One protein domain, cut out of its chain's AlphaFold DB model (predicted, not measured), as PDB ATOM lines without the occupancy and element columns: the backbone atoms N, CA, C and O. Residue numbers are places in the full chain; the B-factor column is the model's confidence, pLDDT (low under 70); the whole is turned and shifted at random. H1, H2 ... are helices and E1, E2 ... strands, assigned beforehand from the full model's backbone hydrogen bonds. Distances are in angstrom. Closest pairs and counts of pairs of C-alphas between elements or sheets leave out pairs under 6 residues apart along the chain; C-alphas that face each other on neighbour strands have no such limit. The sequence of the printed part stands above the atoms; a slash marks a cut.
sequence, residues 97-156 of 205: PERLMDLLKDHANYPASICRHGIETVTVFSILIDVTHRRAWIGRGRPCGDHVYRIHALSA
ATOM      1  N   PRO A  97     293.221 246.290 342.144       96.06
ATOM      2  CA  PRO A  97     291.826 245.891 342.000       96.06
ATOM      3  C   PRO A  97     290.863 247.060 342.255       96.06
ATOM      4  O   PRO A  97     289.996 247.330 341.434       96.06
ATOM      5  N   GLU A  98     291.061 247.821 343.327       96.31
ATOM      6  CA  GLU A  98     290.216 248.961 343.704       96.31
ATOM      7  C   GLU A  98     290.276 250.066 342.644       96.31
ATOM      8  O   GLU A  98     289.244 250.557 342.190       96.31
ATOM      9  N   ARG A  99     291.485 250.391 342.167       97.75
ATOM     10  CA  ARG A  99     291.678 251.366 341.089       97.75
ATOM     11  C   ARG A  99     290.943 250.942 339.823       97.75
ATOM     12  O   ARG A  99     290.239 251.745 339.228       97.75
ATOM     13  N   LEU A 100     291.099 249.690 339.403       98.19
ATOM     14  CA  LEU A 100     290.444 249.158 338.211       98.19
ATOM     15  C   LEU A 100     288.915 249.168 338.366       98.19
ATOM     16  O   LEU A 100     288.221 249.521 337.416       98.19
ATOM     17  N   MET A 101     288.384 248.864 339.557       98.00
ATOM     18  CA  MET A 101     286.950 249.000 339.845       98.00
ATOM     19  C   MET A 101     286.468 250.440 339.662       98.00
ATOM     20  O   MET A 101     285.375 250.641 339.138       98.00
ATOM     21  N   ASP A 102     287.271 251.429 340.062       98.00
ATOM     22  CA  ASP A 102     286.959 252.843 339.849       98.00
ATOM     23  C   ASP A 102     287.055 253.244 338.374       98.00
ATOM     24  O   ASP A 102     286.170 253.935 337.875       98.00
ATOM     25  N   LEU A 103     288.057 252.759 337.634       98.44
ATOM     26  CA  LEU A 103     288.170 253.014 336.192       98.44
ATOM     27  C   LEU A 103     286.973 252.455 335.408       98.44
ATOM     28  O   LEU A 103     286.512 253.078 334.453       98.44
ATOM     29  N   LEU A 104     286.421 251.313 335.826       98.50
ATOM     30  CA  LEU A 104     285.226 250.727 335.209       98.50
ATOM     31  C   LEU A 104     283.958 251.570 335.418       98.50
ATOM     32  O   LEU A 104     282.994 251.385 334.679       98.50
ATOM     33  N   LYS A 105     283.948 252.502 336.381       98.44
ATOM     34  CA  LYS A 105     282.841 253.451 336.601       98.44
ATOM     35  C   LYS A 105     282.830 254.596 335.597       98.44
ATOM     36  O   LYS A 105     281.890 255.378 335.628       98.44
ATOM     37  N   ASP A 106     283.841 254.719 334.740       98.69
ATOM     38  CA  ASP A 106     284.007 255.877 333.870       98.69
ATOM     39  C   ASP A 106     282.787 256.146 332.971       98.69
ATOM     40  O   ASP A 106     282.299 255.266 332.252       98.69
ATOM     41  N   HIS A 107     282.335 257.403 333.000       98.31
ATOM     42  CA  HIS A 107     281.178 257.919 332.261       98.31
ATOM     43  C   HIS A 107     281.557 258.882 331.127       98.31
ATOM     44  O   HIS A 107     280.708 259.633 330.643       98.31
ATOM     45  N   ALA A 108     282.815 258.892 330.671       97.81
ATOM     46  CA  ALA A 108     283.173 259.693 329.504       97.81
ATOM     47  C   ALA A 108     282.413 259.176 328.267       97.81
ATOM     48  O   ALA A 108     282.446 257.980 327.987       97.81
ATOM     49  N   ASN A 109     281.748 260.074 327.528       97.56
ATOM     50  CA  ASN A 109     280.798 259.755 326.447       97.56
ATOM     51  C   ASN A 109     279.469 259.121 326.916       97.56
ATOM     52  O   ASN A 109     278.908 258.265 326.235       97.56
ATOM     53  N   TYR A 110     278.948 259.509 328.085       97.06
ATOM     54  CA  TYR A 110     277.611 259.097 328.537       97.06
ATOM     55  C   TYR A 110     276.530 259.351 327.455       97.06
ATOM     56  O   TYR A 110     276.507 260.445 326.892       97.06
ATOM     57  N   PRO A 111     275.601 258.405 327.180       97.00
ATOM     58  CA  PRO A 111     275.384 257.130 327.876       97.00
ATOM     59  C   PRO A 111     276.218 255.957 327.332       97.00
ATOM     60  O   PRO A 111     276.157 254.857 327.883       97.00
ATOM     61  N   ALA A 112     276.989 256.170 326.268       97.00
ATOM     62  CA  ALA A 112     277.793 255.173 325.564       97.00
ATOM     63  C   ALA A 112     279.224 255.006 326.121       97.00
ATOM     64  O   ALA A 112     280.139 254.572 325.416       97.00
ATOM     65  N   SER A 113     279.409 255.329 327.397       98.00
ATOM     66  CA  SER A 113     280.661 255.259 328.148       98.00
ATOM     67  C   SER A 113     281.114 253.827 328.478       98.00
ATOM     68  O   SER A 113     280.429 252.857 328.151       98.00
ATOM     69  N   ILE A 114     282.276 253.680 329.135       98.50
ATOM     70  CA  ILE A 114     282.768 252.384 329.651       98.50
ATOM     71  C   ILE A 114     281.736 251.777 330.612       98.50
ATOM     72  O   ILE A 114     281.292 250.643 330.417       98.50
ATOM     73  N   CYS A 115     281.285 252.555 331.598       98.50
ATOM     74  CA  CYS A 115     280.069 252.254 332.337       98.50
ATOM     75  C   CYS A 115     278.872 252.684 331.478       98.50
ATOM     76  O   CYS A 115     278.539 253.866 331.439       98.50
ATOM     77  N   ARG A 116     278.257 251.764 330.725       98.25
ATOM     78  CA  ARG A 116     277.228 252.076 329.719       98.25
ATOM     79  C   ARG A 116     275.822 252.162 330.324       98.25
ATOM     80  O   ARG A 116     275.381 251.272 331.059       98.25
ATOM     81  N   HIS A 117     275.100 253.223 329.964       97.12
ATOM     82  CA  HIS A 117     273.776 253.595 330.478       97.12
ATOM     83  C   HIS A 117     272.722 253.782 329.366       97.12
ATOM     84  O   HIS A 117     271.798 254.579 329.516       97.12
ATOM     85  N   GLY A 118     272.862 253.082 328.239       92.69
ATOM     86  CA  GLY A 118     271.922 253.178 327.120       92.69
ATOM     87  C   GLY A 118     270.539 252.586 327.416       92.69
ATOM     88  O   GLY A 118     270.290 252.029 328.486       92.69
ATOM     89  N   ILE A 119     269.639 252.709 326.439       88.31
ATOM     90  CA  ILE A 119     268.304 252.091 326.476       88.31
ATOM     91  C   ILE A 119     268.390 250.647 325.969       88.31
ATOM     92  O   ILE A 119     267.926 249.729 326.637       88.31
ATOM     93  N   GLU A 120     269.039 250.442 324.823       91.25
ATOM     94  CA  GLU A 120     269.163 249.122 324.189       91.25
ATOM     95  C   GLU A 120     270.303 248.286 324.777       91.25
ATOM     96  O   GLU A 120     270.208 247.067 324.887       91.25
ATOM     97  N   THR A 121     271.398 248.942 325.175       93.69
ATOM     98  CA  THR A 121     272.594 248.278 325.700       93.69
ATOM     99  C   THR A 121     273.100 248.977 326.958       93.69
ATOM    100  O   THR A 121     273.199 250.204 327.022       93.69
ATOM    101  N   VAL A 122     273.433 248.187 327.981       97.06
ATOM    102  CA  VAL A 122     273.892 248.658 329.298       97.06
ATOM    103  C   VAL A 122     274.988 247.748 329.841       97.06
ATOM    104  O   VAL A 122     275.023 246.559 329.523       97.06
ATOM    105  N   THR A 123     275.854 248.272 330.710       97.88
ATOM    106  CA  THR A 123     276.760 247.417 331.488       97.88
ATOM    107  C   THR A 123     275.942 246.632 332.515       97.88
ATOM    108  O   THR A 123     275.333 247.216 333.410       97.88
ATOM    109  N   VAL A 124     275.902 245.305 332.374       97.75
ATOM    110  CA  VAL A 124     275.077 244.407 333.207       97.75
ATOM    111  C   VAL A 124     275.841 243.738 334.351       97.75
ATOM    112  O   VAL A 124     275.219 243.280 335.309       97.75
ATOM    113  N   PHE A 125     277.166 243.668 334.263       97.88
ATOM    114  CA  PHE A 125     278.067 243.213 335.320       97.88
ATOM    115  C   PHE A 125     279.490 243.688 335.010       97.88
ATOM    116  O   PHE A 125     279.786 244.106 333.887       97.88
ATOM    117  N   SER A 126     280.373 243.576 335.992       98.00
ATOM    118  CA  SER A 126     281.810 243.795 335.852       98.00
ATOM    119  C   SER A 126     282.579 242.722 336.614       98.00
ATOM    120  O   SER A 126     282.124 242.200 337.637       98.00
ATOM    121  N   ILE A 127     283.756 242.373 336.096       97.81
ATOM    122  CA  ILE A 127     284.646 241.388 336.701       97.81
ATOM    123  C   ILE A 127     286.089 241.872 336.639       97.81
ATOM    124  O   ILE A 127     286.532 242.405 335.626       97.81
ATOM    125  N   LEU A 128     286.820 241.663 337.730       97.75
ATOM    126  CA  LEU A 128     288.271 241.769 337.766       97.75
ATOM    127  C   LEU A 128     288.827 240.399 338.122       97.75
ATOM    128  O   LEU A 128     288.332 239.771 339.057       97.75
ATOM    129  N   ILE A 129     289.846 239.949 337.397       96.69
ATOM    130  CA  ILE A 129     290.491 238.654 337.620       96.69
ATOM    131  C   ILE A 129     291.975 238.892 337.886       96.69
ATOM    132  O   ILE A 129     292.700 239.380 337.027       96.69
ATOM    133  N   ASP A 130     292.417 238.518 339.080       95.19
ATOM    134  CA  ASP A 130     293.821 238.443 339.468       95.19
ATOM    135  C   ASP A 130     294.281 236.996 339.268       95.19
ATOM    136  O   ASP A 130     294.003 236.109 340.085       95.19
ATOM    137  N   VAL A 131     294.938 236.753 338.133       92.31
ATOM    138  CA  VAL A 131     295.416 235.420 337.736       92.31
ATOM    139  C   VAL A 131     296.574 234.933 338.609       92.31
ATOM    140  O   VAL A 131     296.694 233.730 338.840       92.31
ATOM    141  N   THR A 132     297.370 235.846 339.172       91.50
ATOM    142  CA  THR A 132     298.509 235.528 340.044       91.50
ATOM    143  C   THR A 132     298.040 234.989 341.390       91.50
ATOM    144  O   THR A 132     298.469 233.919 341.825       91.50
ATOM    145  N   HIS A 133     297.108 235.687 342.041       92.88
ATOM    146  CA  HIS A 133     296.581 235.280 343.346       92.88
ATOM    147  C   HIS A 133     295.330 234.407 343.241       92.88
ATOM    148  O   HIS A 133     294.804 233.978 344.270       92.88
ATOM    149  N   ARG A 134     294.857 234.129 342.018       92.88
ATOM    150  CA  ARG A 134     293.663 233.321 341.735       92.88
ATOM    151  C   ARG A 134     292.443 233.845 342.486       92.88
ATOM    152  O   ARG A 134     291.778 233.119 343.225       92.88
ATOM    153  N   ARG A 135     292.153 235.130 342.302       96.00
ATOM    154  CA  ARG A 135     290.986 235.803 342.884       96.00
ATOM    155  C   ARG A 135     290.212 236.529 341.803       96.00
ATOM    156  O   ARG A 135     290.799 237.041 340.856       96.00
ATOM    157  N   ALA A 136     288.902 236.595 341.969       97.25
ATOM    158  CA  ALA A 136     288.044 237.410 341.135       97.25
ATOM    159  C   ALA A 136     287.147 238.298 341.994       97.25
ATOM    160  O   ALA A 136     286.632 237.863 343.022       97.25
ATOM    161  N   TRP A 137     286.934 239.527 341.544       98.31
ATOM    162  CA  TRP A 137     285.925 240.434 342.071       98.31
ATOM    163  C   TRP A 137     284.806 240.499 341.051       98.31
ATOM    164  O   TRP A 137     285.045 240.907 339.919       98.31
ATOM    165  N   ILE A 138     283.600 240.090 341.434       97.94
ATOM    166  CA  ILE A 138     282.448 240.024 340.533       97.94
ATOM    167  C   ILE A 138     281.337 240.893 341.102       97.94
ATOM    168  O   ILE A 138     280.912 240.701 342.243       97.94
ATOM    169  N   GLY A 139     280.865 241.842 340.303       97.44
ATOM    170  CA  GLY A 139     279.787 242.743 340.672       97.44
ATOM    171  C   GLY A 139     278.653 242.686 339.655       97.44
ATOM    172  O   GLY A 139     278.878 242.714 338.446       97.44
ATOM    173  N   ARG A 140     277.412 242.586 340.139       97.19
ATOM    174  CA  ARG A 140     276.208 242.572 339.293       97.19
ATOM    175  C   ARG A 140     275.691 243.994 339.090       97.19
ATOM    176  O   ARG A 140     275.636 244.776 340.031       97.19
ATOM    177  N   GLY A 141     275.232 244.290 337.882       96.00
ATOM    178  CA  GLY A 141     274.771 245.614 337.482       96.00
ATOM    179  C   GLY A 141     275.918 246.513 337.030       96.00
ATOM    180  O   GLY A 141     277.054 246.073 336.856       96.00
ATOM    181  N   ARG A 142     275.600 247.791 336.832       97.12
ATOM    182  CA  ARG A 142     276.575 248.814 336.451       97.12
ATOM    183  C   ARG A 142     277.572 249.027 337.596       97.12
ATOM    184  O   ARG A 142     277.122 249.087 338.735       97.12
ATOM    185  N   PRO A 143     278.875 249.202 337.322       97.38
ATOM    186  CA  PRO A 143     279.905 249.349 338.353       97.38
ATOM    187  C   PRO A 143     279.825 250.645 339.181       97.38
ATOM    188  O   PRO A 143     280.615 250.816 340.108       97.38
ATOM    189  N   CYS A 144     278.908 251.566 338.861       97.56
ATOM    190  CA  CYS A 144     278.717 252.856 339.531       97.56
ATOM    191  C   CYS A 144     277.561 252.855 340.551       97.56
ATOM    192  O   CYS A 144     276.716 251.962 340.543       97.56
ATOM    193  N   GLY A 145     277.470 253.909 341.369       93.44
ATOM    194  CA  GLY A 145     276.469 254.012 342.439       93.44
ATOM    195  C   GLY A 145     276.790 253.056 343.588       93.44
ATOM    196  O   GLY A 145     277.963 252.860 343.905       93.44
ATOM    197  N   ASP A 146     275.770 252.413 344.155       90.94
ATOM    198  CA  ASP A 146     275.895 251.481 345.291       90.94
ATOM    199  C   ASP A 146     276.378 250.076 344.876       90.94
ATOM    200  O   ASP A 146     276.024 249.061 345.477       90.94
ATOM    201  N   HIS A 147     277.153 249.991 343.794       94.81
ATOM    202  CA  HIS A 147     277.640 248.729 343.259       94.81
ATOM    203  C   HIS A 147     278.643 248.065 344.205       94.81
ATOM    204  O   HIS A 147     279.604 248.687 344.659       94.81
ATOM    205  N   VAL A 148     278.459 246.765 344.447       96.12
ATOM    206  CA  VAL A 148     279.306 245.978 345.348       96.12
ATOM    207  C   VAL A 148     279.915 244.798 344.604       96.12
ATOM    208  O   VAL A 148     279.206 243.998 343.989       96.12
ATOM    209  N   TYR A 149     281.231 244.651 344.735       98.06
ATOM    210  CA  TYR A 149     281.958 243.479 344.266       98.06
ATOM    211  C   TYR A 149     282.014 242.403 345.347       98.06
ATOM    212  O   TYR A 149     282.377 242.663 346.494       98.06
ATOM    213  N   ARG A 150     281.709 241.162 344.964       97.62
ATOM    214  CA  ARG A 150     281.970 239.977 345.785       97.62
ATOM    215  C   ARG A 150     283.307 239.370 345.390       97.62
ATOM    216  O   ARG A 150     283.602 239.249 344.203       97.62
ATOM    217  N   ILE A 151     284.098 238.987 346.388       97.38
ATOM    218  CA  ILE A 151     285.405 238.360 346.178       97.38
ATOM    219  C   ILE A 151     285.230 236.846 346.141       97.38
ATOM    220  O   ILE A 151     284.622 236.256 347.033       97.38
ATOM    221  N   HIS A 152     285.803 236.222 345.122       96.62
ATOM    222  CA  HIS A 152     285.793 234.785 344.913       96.62
ATOM    223  C   HIS A 152     287.225 234.275 344.776       96.62
ATOM    224  O   HIS A 152     288.015 234.819 344.007       96.62
ATOM    225  N   ALA A 153     287.557 233.206 345.497       94.75
ATOM    226  CA  ALA A 153     288.767 232.442 345.227       94.75
ATOM    227  C   ALA A 153     288.530 231.540 344.008       94.75
ATOM    228  O   ALA A 153     287.519 230.840 343.932       94.75
ATOM    229  N   LEU A 154     289.467 231.543 343.065       89.25
ATOM    230  CA  LEU A 154     289.447 230.666 341.902       89.25
ATOM    231  C   LEU A 154     290.178 229.376 342.277       89.25
ATOM    232  O   LEU A 154     291.404 229.345 342.418       89.25
ATOM    233  N   SER A 155     289.421 228.302 342.496       79.56
ATOM    234  CA  SER A 155     290.010 227.007 342.812       79.56
ATOM    235  C   SER A 155     290.714 226.435 341.583       79.56
ATOM    236  O   SER A 155     290.192 226.433 340.469       79.56
ATOM    237  N   ALA A 156     291.927 225.921 341.783       66.75
ATOM    238  CA  ALA A 156     292.539 225.076 340.772       66.75
ATOM    239  C   ALA A 156     291.807 223.733 340.766       66.75
ATOM    240  O   ALA A 156     291.711 223.069 341.799       66.75
TER     241      ALA A 156
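What this domain is: This is residues 97 to 156 of the 205 residues of an uncharacterized protein of Thermoflexia bacterium (UniProt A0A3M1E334). A small three-stranded sheet, E1 E2 E3, forms a slab, and one short helix, H1, covers part of one face, over the edge strand E1; the opposite face bears no named helix. Beyond the end of the sheet where E1 begins, the long link of residues 104 to 124 loops out, and this looped end together with the strands makes the long axis. The printed part has 60 residues with one named helix followed by three named strands, H1 E1 E2 E3, and the sheet has the order E1 - E2 - E3, all antiparallel. The class is mixed, helices and strands, though named elements hold 24 of the 60 residues, under half. The whole is only just compact, close to loose, with a radius of gyration of the C-alphas of 12.5 A, and it is elongated, with spans of 39 by 20 by 18 A.

Where its parts are: Begin at C-alpha 97, at (291.826, 245.891, 342.000), where H1 starts; it takes in residues 97 to 103 and measures 9.9 A from first to last C-alpha. After it, read through residues 104 to 124, 21 residues with no named element, whose C-alphas lie 5 to 19 A from the mean of all C-alphas. At C-alpha 125, at (278.067, 243.213, 335.320), you reach E1, residues 125 to 130, which is 17.0 A long. After a tight link of 4 residues comes E2, residues 135 to 140, which is 16.6 A long. After 8 more residues, a short link, comes E3, residues 149 to 153, which is 13.0 A long and ends at C-alpha 153, at (288.767, 232.442, 345.227).

How they stand to each other: Start with the sheet, which is a meander, each strand the antiparallel neighbour of the one before; E1 and E3 are its edge strands and E2 is the inner one. E1 and E2 form a hairpin, with their directions at 173 degrees. Look at C-alphas 125 and 140, which face each other at 4.4 A, and at N 128 and O 137, within hydrogen-bond range at 2.9 A; N 130 and O 135 are 2.8 A apart. E2 and E3 form a second hairpin, with their directions at 148 degrees. Here C-alphas 139 and 149 face each other at 4.3 A, and N 136 and O 152 are within hydrogen-bond range at 2.8 A, as are N 150 and O 138 at 2.9 A. H1 is on the sheet, at a height over the sheet of 9.7 A. It lies over E1, and only just not over E2 too: 5 of its 7 C-alphas fall on E1 and 2 on E2. On the local plane H1 and E1 stand at 32 degrees, and H1 runs slantwise to the strands, but only just. The closest C-alphas of H1 and E1 are those of Pro 97 and Leu 128, 6.9 A apart. H1 and E2 are near each other, with 5 pairs of C-alphas within 10 A. In H1 every O i to N i+4 pair is within hydrogen-bond range.

The domain as a whole: Find Asn 109 in the long link and Ala 156 at the end of the printed part: their C-alphas are the two farthest apart in the domain, at 39.3 A. The first and last printed C-alphas, those of Pro 97 and Ala 156, are 20.9 A apart. The printed part has no cut, and its one long link is that from H1 to E1. The mean pLDDT of the printed part is 95.5, and one residue, Ala 156, is under 70 in this predicted model.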